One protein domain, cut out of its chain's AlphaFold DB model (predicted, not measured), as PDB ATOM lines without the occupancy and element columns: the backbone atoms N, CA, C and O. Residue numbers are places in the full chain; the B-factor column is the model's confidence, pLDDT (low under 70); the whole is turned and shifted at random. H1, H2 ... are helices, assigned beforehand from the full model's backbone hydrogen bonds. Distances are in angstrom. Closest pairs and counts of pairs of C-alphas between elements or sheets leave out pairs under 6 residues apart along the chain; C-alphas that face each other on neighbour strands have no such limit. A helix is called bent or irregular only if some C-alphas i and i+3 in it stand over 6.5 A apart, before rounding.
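Overview. This is residues 19 to 124 of the 334 residues of the protein "DUF4105 domain-containing protein" of Desulfobotulus mexicanus (UniProt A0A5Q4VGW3). Two helices, H3 and H4, stand nearly at right angles to each other in the middle of a small helical domain; H1 runs alongside part of H3 and meets the last residue of H4, and the short H2 is beside H4. Two long stretches make the far points of the longest axis: a loop with its tip at Leu 52, and a tail that turns at Gly 113 and then runs to the small, separate H5. The printed part has 106 residues, with five named helices in the order H1, H2, H3, H4, H5 and no named strand; the class is all helix, though under half of the residues, 51, are in named elements. It is compact, with a radius of gyration of the C-alphas of 13.8 A, and spans 44 by 33 by 21 A.

Arrangement. H1, residues 19 to 33, touches H3, residues 75 to 86, opposite ways at a shallow tilt of 28 degrees. H1 touches H3 with residues 24 to 28 alone, and H3 touches H1 with residues 80 to 84 alone; the closest C-alphas of the two, those of Val 28 and Asn 80, are 5.8 A apart. H1 only just touches H4, residues 95 to 108, with 3 pairs of C-alphas within 8 A; the closest are those of Leu 27 and Leu 108, 6.8 A apart. H2, residues 40 to 45, also only just touches H4, with 3 such pairs, opposite ways at a shallow tilt of 18 degrees; the closest C-alphas, of Leu 45 and Arg 100, are 7.0 A apart. H3 and H4 are close but not clearly touching and about perpendicular, at 75 degrees; the C-alphas of Leu 86 and Tyr 101, their closest, are 6.4 A apart. H5, residues 121 to 124, is apart from H1, H2, H3 and H4. Each O i to N i+4 pair is within hydrogen-bond range in H1, H2 and H3; in H4 8 of 10 are, and H5 is too short for such a pair.

Along the chain. H1 begins at C-alpha 19, (134.242, -82.964, 111.105), and is 21.4 A long. H2 is 8.9 A long, H3 15.7 A. H4, 18.6 A, is irregular: C-alphas 96 and 99 are 8.5 A apart. H5, 5.2 A, ends at C-alpha 124, (112.574, -67.624, 128.985).

Size, cuts and confidence. The C-alphas farthest apart, of Leu 52 and Gly 113, are 44.2 A apart. The links H2 to H3, 29 residues, and H4 to H5, 12 residues, are long; in the first, residues 48 to 49 pair with 57 to 58, antiparallel. The printed part has no cut. Its mean pLDDT is 93.6, and residues 19 to 20 are under 70.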
ATOM      1  N   ALA A  19     135.456 -83.354 111.819       65.06
ATOM      2  CA  ALA A  19     134.242 -82.964 111.105       65.06
ATOM      3  C   ALA A  19     133.521 -81.744 111.712       65.06
ATOM      4  O   ALA A  19     132.835 -81.028 110.988       65.06
ATOM      5  N   ALA A  20     133.642 -81.503 113.022       67.25
ATOM      6  CA  ALA A  20     133.025 -80.344 113.672       67.25
ATOM      7  C   ALA A  20     133.808 -79.049 113.393       67.25
ATOM      8  O   ALA A  20     133.200 -78.028 113.077       67.25
ATOM      9  N   GLY A  21     135.146 -79.107 113.441       74.81
ATOM     10  CA  GLY A  21     136.011 -77.971 113.102       74.81
ATOM     11  C   GLY A  21     135.831 -77.511 111.653       74.81
ATOM     12  O   GLY A  21     135.643 -76.322 111.405       74.81
ATOM     13  N   ASP A  22     135.764 -78.456 110.713       85.12
ATOM     14  CA  ASP A  22     135.571 -78.156 109.288       85.12
ATOM     15  C   ASP A  22     134.222 -77.461 109.003       85.12
ATOM     16  O   ASP A  22     134.125 -76.573 108.148       85.12
ATOM     17  N   ARG A  23     133.164 -77.811 109.749       91.94
ATOM     18  CA  ARG A  23     131.836 -77.182 109.618       91.94
ATOM     19  C   ARG A  23     131.815 -75.747 110.131       91.94
ATOM     20  O   ARG A  23     131.205 -74.888 109.500       91.94
ATOM     21  N   VAL A  24     132.484 -75.472 111.248       95.31
ATOM     22  CA  VAL A  24     132.574 -74.115 111.811       95.31
ATOM     23  C   VAL A  24     133.376 -73.199 110.888       95.31
ATOM     24  O   VAL A  24     132.938 -72.086 110.609       95.31
ATOM     25  N   GLU A  25     134.498 -73.666 110.335       96.06
ATOM     26  CA  GLU A  25     135.261 -72.867 109.366       96.06
ATOM     27  C   GLU A  25     134.471 -72.605 108.077       96.06
ATOM     28  O   GLU A  25     134.587 -71.532 107.491       96.06
ATOM     29  N   THR A  26     133.591 -73.525 107.670       96.19
ATOM     30  CA  THR A  26     132.661 -73.277 106.554       96.19
ATOM     31  C   THR A  26     131.728 -72.095 106.851       96.19
ATOM     32  O   THR A  26     131.490 -71.267 105.970       96.19
ATOM     33  N   LEU A  27     131.238 -71.961 108.091       97.50
ATOM     34  CA  LEU A  27     130.440 -70.801 108.509       97.50
ATOM     35  C   LEU A  27     131.258 -69.504 108.507       97.50
ATOM     36  O   LEU A  27     130.745 -68.471 108.080       97.50
ATOM     37  N   VAL A  28     132.524 -69.555 108.934       98.31
ATOM     38  CA  VAL A  28     133.435 -68.398 108.883       98.31
ATOM     39  C   VAL A  28     133.629 -67.937 107.438       98.31
ATOM     40  O   VAL A  28     133.419 -66.763 107.137       98.31
ATOM     41  N   LEU A  29     133.950 -68.854 106.522       98.06
ATOM     42  CA  LEU A  29     134.127 -68.532 105.101       98.06
ATOM     43  C   LEU A  29     132.854 -67.939 104.485       98.06
ATOM     44  O   LEU A  29     132.930 -66.936 103.774       98.06
ATOM     45  N   LYS A  30     131.685 -68.504 104.807       98.06
ATOM     46  CA  LYS A  30     130.387 -67.973 104.369       98.06
ATOM     47  C   LYS A  30     130.155 -66.547 104.884       98.06
ATOM     48  O   LYS A  30     129.741 -65.682 104.117       98.06
ATOM     49  N   ALA A  31     130.451 -66.281 106.157       98.38
ATOM     50  CA  ALA A  31     130.319 -64.948 106.743       98.38
ATOM     51  C   ALA A  31     131.238 -63.914 106.073       98.38
ATOM     52  O   ALA A  31     130.834 -62.766 105.871       98.38
ATOM     53  N   GLU A  32     132.461 -64.315 105.714       98.19
ATOM     54  CA  GLU A  32     133.401 -63.464 104.980       98.19
ATOM     55  C   GLU A  32     132.930 -63.173 103.551       98.19
ATOM     56  O   GLU A  32     132.985 -62.020 103.122       98.19
ATOM     57  N   GLU A  33     132.420 -64.176 102.830       98.06
ATOM     58  CA  GLU A  33     131.858 -64.006 101.482       98.06
ATOM     59  C   GLU A  33     130.659 -63.046 101.489       98.06
ATOM     60  O   GLU A  33     130.555 -62.156 100.643       98.06
ATOM     61  N   MET A  34     129.796 -63.173 102.497       98.19
ATOM     62  CA  MET A  34     128.654 -62.286 102.733       98.19
ATOM     63  C   MET A  34     129.051 -60.908 103.288       98.19
ATOM     64  O   MET A  34     128.191 -60.040 103.426       98.19
ATOM     65  N   LYS A  35     130.332 -60.700 103.621       98.00
ATOM     66  CA  LYS A  35     130.865 -59.476 104.243       98.00
ATOM     67  C   LYS A  35     130.122 -59.063 105.516       98.00
ATOM     68  O   LYS A  35     129.935 -57.876 105.782       98.00
ATOM     69  N   LEU A  36     129.730 -60.033 106.340       98.19
ATOM     70  CA  LEU A  36     128.936 -59.770 107.545       98.19
ATOM     71  C   LEU A  36     129.648 -58.837 108.547       98.19
ATOM     72  O   LEU A  36     128.984 -58.087 109.253       98.19
ATOM     73  N   ALA A  37     130.983 -58.787 108.551       97.69
ATOM     74  CA  ALA A  37     131.748 -57.880 109.412       97.69
ATOM     75  C   ALA A  37     131.608 -56.396 109.023       97.69
ATOM     76  O   ALA A  37     131.897 -55.514 109.832       97.69
ATOM     77  N   GLU A  38     131.194 -56.115 107.785       96.06
ATOM     78  CA  GLU A  38     130.899 -54.770 107.276       96.06
ATOM     79  C   GLU A  38     129.417 -54.402 107.461       96.06
ATOM     80  O   GLU A  38     129.029 -53.258 107.234       96.06
ATOM     81  N   HIS A  39     128.576 -55.360 107.868       96.62
ATOM     82  CA  HIS A  39     127.143 -55.152 108.012       96.62
ATOM     83  C   HIS A  39     126.844 -54.170 109.154       96.62
ATOM     84  O   HIS A  39     127.337 -54.332 110.271       96.62
ATOM     85  N   SER A  40     125.974 -53.184 108.911       95.44
ATOM     86  CA  SER A  40     125.662 -52.132 109.893       95.44
ATOM     87  C   SER A  40     125.139 -52.695 111.213       95.44
ATOM     88  O   SER A  40     125.541 -52.258 112.282       95.44
ATOM     89  N   TYR A  41     124.302 -53.732 111.162       97.19
ATOM     90  CA  TYR A  41     123.778 -54.354 112.379       97.19
ATOM     91  C   TYR A  41     124.855 -55.049 113.233       97.19
ATOM     92  O   TYR A  41     124.776 -55.015 114.457       97.19
ATOM     93  N   TRP A  42     125.911 -55.603 112.622       97.88
ATOM     94  CA  TRP A  42     127.071 -56.088 113.383       97.88
ATOM     95  C   TRP A  42     127.734 -54.944 114.152       97.88
ATOM     96  O   TRP A  42     128.152 -55.104 115.297       97.88
ATOM     97  N   HIS A  43     127.779 -53.763 113.530       97.25
ATOM     98  CA  HIS A  43     128.330 -52.560 114.141       97.25
ATOM     99  C   HIS A  43     127.452 -52.043 115.272       97.25
ATOM    100  O   HIS A  43     127.993 -51.674 116.308       97.25
ATOM    101  N   VAL A  44     126.130 -52.126 115.146       97.38
ATOM    102  CA  VAL A  44     125.189 -51.811 116.231       97.38
ATOM    103  C   VAL A  44     125.377 -52.744 117.431       97.38
ATOM    104  O   VAL A  44     125.524 -52.261 118.551       97.38
ATOM    105  N   LEU A  45     125.433 -54.067 117.220       98.00
ATOM    106  CA  LEU A  45     125.595 -55.042 118.312       98.00
ATOM    107  C   LEU A  45     126.897 -54.834 119.097       98.00
ATOM    108  O   LEU A  45     126.926 -55.027 120.308       98.00
ATOM    109  N   TYR A  46     127.960 -54.393 118.428       97.75
ATOM    110  CA  TYR A  46     129.250 -54.121 119.065       97.75
ATOM    111  C   TYR A  46     129.501 -52.648 119.382       97.75
ATOM    112  O   TYR A  46     130.581 -52.314 119.860       97.75
ATOM    113  N   HIS A  47     128.538 -51.762 119.117       96.62
ATOM    114  CA  HIS A  47     128.666 -50.308 119.273       96.62
ATOM    115  C   HIS A  47     129.910 -49.760 118.546       96.62
ATOM    116  O   HIS A  47     130.622 -48.876 119.038       96.62
ATOM    117  N   TYR A  48     130.217 -50.331 117.380       96.25
ATOM    118  CA  TYR A  48     131.271 -49.853 116.501       96.25
ATOM    119  C   TYR A  48     130.889 -48.497 115.912       96.25
ATOM    120  O   TYR A  48     129.761 -48.263 115.491       96.25
ATOM    121  N   HIS A  49     131.870 -47.609 115.848       92.00
ATOM    122  CA  HIS A  49     131.777 -46.323 115.179       92.00
ATOM    123  C   HIS A  49     133.110 -46.012 114.493       92.00
ATOM    124  O   HIS A  49     134.125 -46.668 114.741       92.00
ATOM    125  N   ASN A  50     133.122 -45.004 113.621       88.88
ATOM    126  CA  ASN A  50     134.332 -44.556 112.936       88.88
ATOM    127  C   ASN A  50     134.745 -43.160 113.436       88.88
ATOM    128  O   ASN A  50     134.388 -42.155 112.814       88.88
ATOM    129  N   PRO A  51     135.458 -43.057 114.576       78.19
ATOM    130  CA  PRO A  51     135.870 -41.770 115.121       78.19
ATOM    131  C   PRO A  51     136.772 -41.022 114.134       78.19
ATOM    132  O   PRO A  51     137.902 -41.434 113.876       78.19
ATOM    133  N   LEU A  52     136.279 -39.896 113.607       75.25
ATOM    134  CA  LEU A  52     137.035 -38.971 112.749       75.25
ATOM    135  C   LEU A  52     137.657 -39.635 111.502       75.25
ATOM    136  O   LEU A  52     138.675 -39.171 110.992       75.25
ATOM    137  N   GLY A  53     137.072 -40.736 111.020       78.31
ATOM    138  CA  GLY A  53     137.601 -41.484 109.877       78.31
ATOM    139  C   GLY A  53     138.885 -42.276 110.164       78.31
ATOM    140  O   GLY A  53     139.501 -42.774 109.223       78.31
ATOM    141  N   LEU A  54     139.307 -42.400 111.430       79.44
ATOM    142  CA  LEU A  54     140.561 -43.054 111.837       79.44
ATOM    143  C   LEU A  54     140.468 -44.590 111.906       79.44
ATOM    144  O   LEU A  54     141.420 -45.246 112.334       79.44
ATOM    145  N   GLY A  55     139.346 -45.164 111.473       85.75
ATOM    146  CA  GLY A  55     139.085 -46.598 111.476       85.75
ATOM    147  C   GLY A  55     138.035 -46.989 112.509       85.75
ATOM    148  O   GLY A  55     137.727 -46.237 113.428       85.75
ATOM    149  N   VAL A  56     137.470 -48.182 112.341       93.06
ATOM    150  CA  VAL A  56     136.371 -48.665 113.179       93.06
ATOM    151  C   VAL A  56     136.868 -49.018 114.582       93.06
ATOM    152  O   VAL A  56     137.879 -49.702 114.754       93.06
ATOM    153  N   LYS A  57     136.139 -48.564 115.599       95.19
ATOM    154  CA  LYS A  57     136.410 -48.844 117.009       95.19
ATOM    155  C   LYS A  57     135.092 -48.955 117.766       95.19
ATOM    156  O   LYS A  57     134.154 -48.245 117.445       95.19
ATOM    157  N   SER A  58     135.012 -49.847 118.746       96.19
ATOM    158  CA  SER A  58     133.841 -49.955 119.619       96.19
ATOM    159  C   SER A  58     133.896 -48.940 120.764       96.19
ATOM    160  O   SER A  58     134.966 -48.724 121.359       96.19
ATOM    161  N   ARG A  59     132.724 -48.382 121.095       94.25
ATOM    162  CA  ARG A  59     132.491 -47.559 122.296       94.25
ATOM    163  C   ARG A  59     132.437 -48.374 123.587       94.25
ATOM    164  O   ARG A  59     132.589 -47.822 124.661       94.25
ATOM    165  N   ILE A  60     132.285 -49.694 123.500       96.38
ATOM    166  CA  ILE A  60     132.475 -50.581 124.651       96.38
ATOM    167  C   ILE A  60     133.968 -50.710 124.970       96.38
ATOM    168  O   ILE A  60     134.783 -50.980 124.073       96.38
ATOM    169  N   ASP A  61     134.311 -50.501 126.243       95.88
ATOM    170  CA  ASP A  61     135.683 -50.519 126.760       95.88
ATOM    171  C   ASP A  61     136.042 -51.827 127.458       95.88
ATOM    172  O   ASP A  61     137.219 -52.192 127.470       95.88
ATOM    173  N   ASP A  62     135.052 -52.559 127.975       96.75
ATOM    174  CA  ASP A  62     135.274 -53.824 128.668       96.75
ATOM    175  C   ASP A  62     135.867 -54.902 127.742       96.75
ATOM    176  O   ASP A  62     135.208 -55.333 126.789       96.75
ATOM    177  N   PRO A  63     137.091 -55.401 128.009       96.19
ATOM    178  CA  PRO A  63     137.673 -56.486 127.228       96.19
ATOM    179  C   PRO A  63     136.843 -57.773 127.267       96.19
ATOM    180  O   PRO A  63     136.896 -58.534 126.306       96.19
ATOM    181  N   ALA A  64     136.077 -58.014 128.339       95.81
ATOM    182  CA  ALA A  64     135.243 -59.210 128.477       95.81
ATOM    183  C   ALA A  64     134.054 -59.235 127.501       95.81
ATOM    184  O   ALA A  64     133.471 -60.292 127.281       95.81
ATOM    185  N   PHE A  65     133.707 -58.094 126.897       97.31
ATOM    186  CA  PHE A  65     132.650 -57.999 125.889       97.31
ATOM    187  C   PHE A  65     133.045 -58.612 124.538       97.31
ATOM    188  O   PHE A  65     132.171 -59.011 123.761       97.31
ATOM    189  N   PHE A  66     134.345 -58.657 124.235       98.00
ATOM    190  CA  PHE A  66     134.878 -59.129 122.958       98.00
ATOM    191  C   PHE A  66     135.398 -60.554 123.084       98.00
ATOM    192  O   PHE A  66     136.052 -60.916 124.061       98.00
ATOM    193  N   ILE A  67     135.153 -61.355 122.055       97.06
ATOM    194  CA  ILE A  67     135.659 -62.726 121.974       97.06
ATOM    195  C   ILE A  67     137.090 -62.708 121.422       97.06
ATOM    196  O   ILE A  67     137.950 -63.475 121.863       97.06
ATOM    197  N   SER A  68     137.380 -61.807 120.481       98.06
ATOM    198  CA  SER A  68     138.723 -61.577 119.960       98.06
ATOM    199  C   SER A  68     139.487 -60.560 120.820       98.06
ATOM    200  O   SER A  68     138.979 -59.467 121.079       98.06
ATOM    201  N   PRO A  69     140.768 -60.811 121.157       97.12
ATOM    202  CA  PRO A  69     141.618 -59.834 121.849       97.12
ATOM    203  C   PRO A  69     141.790 -58.502 121.101       97.12
ATOM    204  O   PRO A  69     142.124 -57.484 121.706       97.12
ATOM    205  N   VAL A  70     141.589 -58.498 119.779       97.25
ATOM    206  CA  VAL A  70     141.636 -57.292 118.932       97.25
ATOM    207  C   VAL A  70     140.247 -56.835 118.487       97.25
ATOM    208  O   VAL A  70     140.135 -55.872 117.723       97.25
ATOM    209  N   GLY A  71     139.193 -57.491 118.979       97.62
ATOM    210  CA  GLY A  71     137.825 -57.318 118.511       97.62
ATOM    211  C   GLY A  71     137.359 -55.877 118.603       97.62
ATOM    212  O   GLY A  71     136.823 -55.339 117.641       97.62
ATOM    213  N   ARG A  72     137.725 -55.166 119.672       97.25
ATOM    214  CA  ARG A  72     137.395 -53.744 119.851       97.25
ATOM    215  C   ARG A  72     137.746 -52.835 118.665       97.25
ATOM    216  O   ARG A  72     137.112 -51.797 118.500       97.25
ATOM    217  N   LYS A  73     138.754 -53.180 117.860       97.12
ATOM    218  CA  LYS A  73     139.210 -52.384 116.701       97.12
ATOM    219  C   LYS A  73     139.166 -53.150 115.380       97.12
ATOM    220  O   LYS A  73     139.600 -52.625 114.358       97.12
ATOM    221  N   ASN A  74     138.712 -54.399 115.393       97.31
ATOM    222  CA  ASN A  74     138.709 -55.245 114.212       97.31
ATOM    223  C   ASN A  74     137.411 -56.065 114.159       97.31
ATOM    224  O   ASN A  74     137.381 -57.196 114.650       97.31
ATOM    225  N   PRO A  75     136.349 -55.505 113.546       97.69
ATOM    226  CA  PRO A  75     135.060 -56.180 113.418       97.69
ATOM    227  C   PRO A  75     135.145 -57.530 112.702       97.69
ATOM    228  O   PRO A  75     134.364 -58.426 113.013       97.69
ATOM    229  N   LYS A  76     136.094 -57.693 111.767       98.19
ATOM    230  CA  LYS A  76     136.305 -58.951 111.039       98.19
ATOM    231  C   LYS A  76     136.869 -60.036 111.952       98.19
ATOM    232  O   LYS A  76     136.319 -61.131 112.008       98.19
ATOM    233  N   GLU A  77     137.938 -59.731 112.682       98.38
ATOM    234  CA  GLU A  77     138.527 -60.690 113.625       98.38
ATOM    235  C   GLU A  77     137.565 -61.029 114.763       98.38
ATOM    236  O   GLU A  77     137.505 -62.181 115.186       98.38
ATOM    237  N   GLU A  78     136.778 -60.053 115.226       98.56
ATOM    238  CA  GLU A  78     135.714 -60.307 116.198       98.56
ATOM    239  C   GLU A  78     134.652 -61.251 115.642       98.56
ATOM    240  O   GLU A  78     134.298 -62.213 116.312       98.56
ATOM    241  N   MET A  79     134.183 -61.038 114.410       98.56
ATOM    242  CA  MET A  79     133.170 -61.896 113.792       98.56
ATOM    243  C   MET A  79     133.667 -63.328 113.620       98.56
ATOM    244  O   MET A  79     132.967 -64.280 113.964       98.56
ATOM    245  N   ASN A  80     134.894 -63.491 113.131       98.50
ATOM    246  CA  ASN A  80     135.494 -64.805 112.942       98.50
ATOM    247  C   ASN A  80     135.670 -65.535 114.282       98.50
ATOM    248  O   ASN A  80     135.380 -66.728 114.382       98.50
ATOM    249  N   ALA A  81     136.116 -64.830 115.326       98.25
ATOM    250  CA  ALA A  81     136.219 -65.387 116.671       98.25
ATOM    251  C   ALA A  81     134.838 -65.716 117.262       98.25
ATOM    252  O   ALA A  81     134.668 -66.784 117.851       98.25
ATOM    253  N   ALA A  82     133.845 -64.851 117.046       97.94
ATOM    254  CA  ALA A  82     132.476 -65.047 117.499       97.94
ATOM    255  C   ALA A  82     131.840 -66.278 116.860       97.94
ATOM    256  O   ALA A  82     131.323 -67.123 117.580       97.94
ATOM    257  N   ILE A  83     131.939 -66.453 115.541       98.00
ATOM    258  CA  ILE A  83     131.414 -67.647 114.861       98.00
ATOM    259  C   ILE A  83     132.088 -68.905 115.414       98.00
ATOM    260  O   ILE A  83     131.410 -69.866 115.778       98.00
ATOM    261  N   ARG A  84     133.418 -68.892 115.552       96.69
ATOM    262  CA  ARG A  84     134.140 -70.036 116.120       96.69
ATOM    263  C   ARG A  84     133.676 -70.366 117.529       96.69
ATOM    264  O   ARG A  84     133.437 -71.530 117.816       96.69
ATOM    265  N   PHE A  85     133.521 -69.372 118.395       95.88
ATOM    266  CA  PHE A  85     133.080 -69.577 119.773       95.88
ATOM    267  C   PHE A  85     131.614 -70.029 119.857       95.88
ATOM    268  O   PHE A  85     131.311 -71.045 120.479       95.88
ATOM    269  N   LEU A  86     130.709 -69.316 119.192       95.81
ATOM    270  CA  LEU A  86     129.264 -69.500 119.310       95.81
ATOM    271  C   LEU A  86     128.770 -70.798 118.660       95.81
ATOM    272  O   LEU A  86     127.823 -71.401 119.157       95.81
ATOM    273  N   PHE A  87     129.434 -71.259 117.596       95.06
ATOM    274  CA  PHE A  87     129.080 -72.492 116.885       95.06
ATOM    275  C   PHE A  87     129.983 -73.688 117.244       95.06
ATOM    276  O   PHE A  87     129.859 -74.750 116.642       95.06
ATOM    277  N   SER A  88     130.873 -73.570 118.238       91.44
ATOM    278  CA  SER A  88     131.626 -74.721 118.782       91.44
ATOM    279  C   SER A  88     131.560 -74.866 120.306       91.44
ATOM    280  O   SER A  88     131.977 -75.897 120.838       91.44
ATOM    281  N   GLY A  89     131.047 -73.852 121.009       80.88
ATOM    282  CA  GLY A  89     130.910 -73.835 122.463       80.88
ATOM    283  C   GLY A  89     129.810 -74.757 122.995       80.88
ATOM    284  O   GLY A  89     129.158 -75.490 122.255       80.88
ATOM    285  N   SER A  90     129.586 -74.712 124.311       87.25
ATOM    286  CA  SER A  90     128.435 -75.381 124.928       87.25
ATOM    287  C   SER A  90     127.270 -74.407 125.085       87.25
ATOM    288  O   SER A  90     127.475 -73.221 125.348       87.25
ATOM    289  N   ALA A  91     126.054 -74.929 124.927       88.06
ATOM    290  CA  ALA A  91     124.791 -74.194 124.964       88.06
ATOM    291  C   ALA A  91     124.631 -73.277 126.193       88.06
ATOM    292  O   ALA A  91     124.046 -72.197 126.102       88.06
ATOM    293  N   GLU A  92     125.179 -73.691 127.334       88.19
ATOM    294  CA  GLU A  92     125.099 -72.995 128.620       88.19
ATOM    295  C   GLU A  92     125.923 -71.700 128.656       88.19
ATOM    296  O   GLU A  92     125.598 -70.782 129.406       88.19
ATOM    297  N   ASN A  93     126.968 -71.596 127.831       90.69
ATOM    298  CA  ASN A  93     127.881 -70.450 127.817       90.69
ATOM    299  C   ASN A  93     127.517 -69.395 126.760       90.69
ATOM    300  O   ASN A  93     128.206 -68.384 126.642       90.69
ATOM    301  N   LEU A  94     126.458 -69.623 125.978       93.69
ATOM    302  CA  LEU A  94     126.090 -68.756 124.854       93.69
ATOM    303  C   LEU A  94     125.141 -67.621 125.246       93.69
ATOM    304  O   LEU A  94     125.035 -66.642 124.513       93.69
ATOM    305  N   CYS A  95     124.465 -67.722 126.393       93.75
ATOM    306  CA  CYS A  95     123.458 -66.737 126.786       93.75
ATOM    307  C   CYS A  95     123.978 -65.288 126.924       93.75
ATOM    308  O   CYS A  95     123.272 -64.369 126.505       93.75
ATOM    309  N   PRO A  96     125.207 -65.038 127.418       93.69
ATOM    310  CA  PRO A  96     125.785 -63.690 127.426       93.69
ATOM    311  C   PRO A  96     126.006 -63.071 126.034       93.69
ATOM    312  O   PRO A  96     126.289 -61.884 125.945       93.69
ATOM    313  N   TYR A  97     125.880 -63.861 124.964       96.12
ATOM    314  CA  TYR A  97     126.091 -63.468 123.566       96.12
ATOM    315  C   TYR A  97     124.850 -63.768 122.705       96.12
ATOM    316  O   TYR A  97     124.950 -64.100 121.518       96.12
ATOM    317  N   ILE A  98     123.666 -63.741 123.322       97.00
ATOM    318  CA  ILE A  98     122.426 -64.229 122.715       97.00
ATOM    319  C   ILE A  98     121.953 -63.396 121.516       97.00
ATOM    320  O   ILE A  98     121.382 -63.957 120.578       97.00
ATOM    321  N   ALA A  99     122.185 -62.082 121.502       97.94
ATOM    322  CA  ALA A  99     121.817 -61.222 120.379       97.94
ATOM    323  C   ALA A  99     122.707 -61.509 119.163       97.94
ATOM    324  O   ALA A  99     122.196 -61.698 118.055       97.94
ATOM    325  N   ARG A 100     124.021 -61.627 119.381       98.00
ATOM    326  CA  ARG A 100     125.012 -61.975 118.348       98.00
ATOM    327  C   ARG A 100     124.778 -63.369 117.801       98.00
ATOM    328  O   ARG A 100     124.796 -63.541 116.586       98.00
ATOM    329  N   TYR A 101     124.528 -64.347 118.676       97.50
ATOM    330  CA  TYR A 101     124.179 -65.703 118.262       97.50
ATOM    331  C   TYR A 101     122.943 -65.684 117.366       97.50
ATOM    332  O   TYR A 101     122.987 -66.222 116.264       97.50
ATOM    333  N   HIS A 102     121.858 -65.041 117.812       96.94
ATOM    334  CA  HIS A 102     120.603 -65.021 117.064       96.94
ATOM    335  C   HIS A 102     120.778 -64.374 115.687       96.94
ATOM    336  O   HIS A 102     120.310 -64.915 114.688       96.94
ATOM    337  N   TRP A 103     121.493 -63.249 115.618       97.94
ATOM    338  CA  TRP A 103     121.769 -62.583 114.350       97.94
ATOM    339  C   TRP A 103     122.638 -63.437 113.420       97.94
ATOM    340  O   TRP A 103     122.272 -63.646 112.267       97.94
ATOM    341  N   LEU A 104     123.752 -63.991 113.910       98.06
ATOM    342  CA  LEU A 104     124.616 -64.857 113.101       98.06
ATOM    343  C   LEU A 104     123.879 -66.113 112.632       98.06
ATOM    344  O   LEU A 104     124.047 -66.522 111.487       98.06
ATOM    345  N   HIS A 105     123.043 -66.708 113.482       97.06
ATOM    346  CA  HIS A 105     122.217 -67.855 113.118       97.06
ATOM    347  C   HIS A 105     121.234 -67.502 111.991       97.06
ATOM    348  O   HIS A 105     121.093 -68.262 111.035       97.06
ATOM    349  N   GLU A 106     120.587 -66.337 112.062       96.44
ATOM    350  CA  GLU A 106     119.684 -65.846 111.016       96.44
ATOM    351  C   GLU A 106     120.411 -65.598 109.685       96.44
ATOM    352  O   GLU A 106     119.929 -66.033 108.639       96.44
ATOM    353  N   GLN A 107     121.586 -64.960 109.716       97.94
ATOM    354  CA  GLN A 107     122.362 -64.666 108.505       97.94
ATOM    355  C   GLN A 107     122.973 -65.926 107.879       97.94
ATOM    356  O   GLN A 107     122.969 -66.100 106.660       97.94
ATOM    357  N   LEU A 108     123.523 -66.817 108.706       97.50
ATOM    358  CA  LEU A 108     124.276 -67.976 108.234       97.50
ATOM    359  C   LEU A 108     123.390 -69.184 107.951       97.50
ATOM    360  O   LEU A 108     123.819 -70.043 107.178       97.50
ATOM    361  N   GLN A 109     122.180 -69.238 108.517       96.25
ATOM    362  CA  GLN A 109     121.221 -70.338 108.361       96.25
ATOM    363  C   GLN A 109     121.903 -71.712 108.482       96.25
ATOM    364  O   GLN A 109     121.917 -72.484 107.516       96.25
ATOM    365  N   PRO A 110     122.565 -71.988 109.618       94.00
ATOM    366  CA  PRO A 110     123.308 -73.225 109.792       94.00
ATOM    367  C   PRO A 110     122.373 -74.443 109.770       94.00
ATOM    368  O   PRO A 110     121.179 -74.341 110.049       94.00
ATOM    369  N   GLU A 111     122.921 -75.617 109.449       89.69
ATOM    370  CA  GLU A 111     122.143 -76.858 109.422       89.69
ATOM    371  C   GLU A 111     121.530 -77.170 110.807       89.69
ATOM    372  O   GLU A 111     122.268 -77.229 111.801       89.69
ATOM    373  N   PRO A 112     120.203 -77.400 110.898       88.12
ATOM    374  CA  PRO A 112     119.537 -77.675 112.170       88.12
ATOM    375  C   PRO A 112     120.100 -78.909 112.886       88.12
ATOM    376  O   PRO A 112     120.372 -79.937 112.265       88.12
ATOM    377  N   GLY A 113     120.238 -78.825 114.212       85.94
ATOM    378  CA  GLY A 113     120.690 -79.938 115.059       85.94
ATOM    379  C   GLY A 113     122.190 -80.252 114.989       85.94
ATOM    380  O   GLY A 113     122.637 -81.204 115.627       85.94
ATOM    381  N   ILE A 114     122.973 -79.476 114.232       88.81
ATOM    382  CA  ILE A 114     124.433 -79.635 114.145       88.81
ATOM    383  C   ILE A 114     125.171 -78.799 115.192       88.81
ATOM    384  O   ILE A 114     126.201 -79.232 115.708       88.81
ATOM    385  N   PHE A 115     124.656 -77.609 115.488       91.38
ATOM    386  CA  PHE A 115     125.307 -76.617 116.335       91.38
ATOM    387  C   PHE A 115     124.571 -76.456 117.669       91.38
ATOM    388  O   PHE A 115     123.372 -76.736 117.738       91.38
ATOM    389  N   PRO A 116     125.265 -76.025 118.737       90.81
ATOM    390  CA  PRO A 116     124.636 -75.771 120.029       90.81
ATOM    391  C   PRO A 116     123.574 -74.667 119.919       90.81
ATOM    392  O   PRO A 116     123.800 -73.644 119.273       90.81
ATOM    393  N   GLU A 117     122.443 -74.858 120.595       91.19
ATOM    394  CA  GLU A 117     121.400 -73.839 120.764       91.19
ATOM    395  C   GLU A 117     121.519 -73.211 122.164       91.19
ATOM    396  O   GLU A 117     121.604 -73.952 123.145       91.19
ATOM    397  N   PRO A 118     121.542 -71.873 122.302       92.88
ATOM    398  CA  PRO A 118     121.695 -71.212 123.591       92.88
ATOM    399  C   PRO A 118     120.578 -71.554 124.576       92.88
ATOM    400  O   PRO A 118     119.392 -71.482 124.249       92.88
ATOM    401  N   VAL A 119     120.950 -71.817 125.827       93.00
ATOM    402  CA  VAL A 119     119.994 -71.957 126.931       93.00
ATOM    403  C   VAL A 119     120.033 -70.689 127.780       93.00
ATOM    404  O   VAL A 119     121.010 -70.432 128.477       93.00
ATOM    405  N   CYS A 120     118.949 -69.909 127.738       93.31
ATOM    406  CA  CYS A 120     118.800 -68.646 128.470       93.31
ATOM    407  C   CYS A 120     117.615 -68.680 129.450       93.31
ATOM    408  O   CYS A 120     116.541 -68.162 129.129       93.31
ATOM    409  N   PRO A 121     117.768 -69.258 130.658       91.44
ATOM    410  CA  PRO A 121     116.677 -69.332 131.634       91.44
ATOM    411  C   PRO A 121     116.146 -67.953 132.038       91.44
ATOM    412  O   PRO A 121     114.951 -67.785 132.242       91.44
ATOM    413  N   GLU A 122     117.032 -66.959 132.101       86.81
ATOM    414  CA  GLU A 122     116.728 -65.583 132.506       86.81
ATOM    415  C   GLU A 122     115.795 -64.862 131.527       86.81
ATOM    416  O   GLU A 122     115.054 -63.977 131.943       86.81
ATOM    417  N   LEU A 123     115.815 -65.240 130.244       90.12
ATOM    418  CA  LEU A 123     114.992 -64.628 129.196       90.12
ATOM    419  C   LEU A 123     113.727 -65.432 128.879       90.12
ATOM    420  O   LEU A 123     112.838 -64.919 128.208       90.12
ATOM    421  N   LYS A 124     113.637 -66.680 129.355       86.44
ATOM    422  CA  LYS A 124     112.574 -67.624 128.985       86.44
ATOM    423  C   LYS A 124     111.167 -67.090 129.270       86.44
ATOM    424  O   LYS A 124     110.279 -67.283 128.450       86.44
TER     425      LYS A 124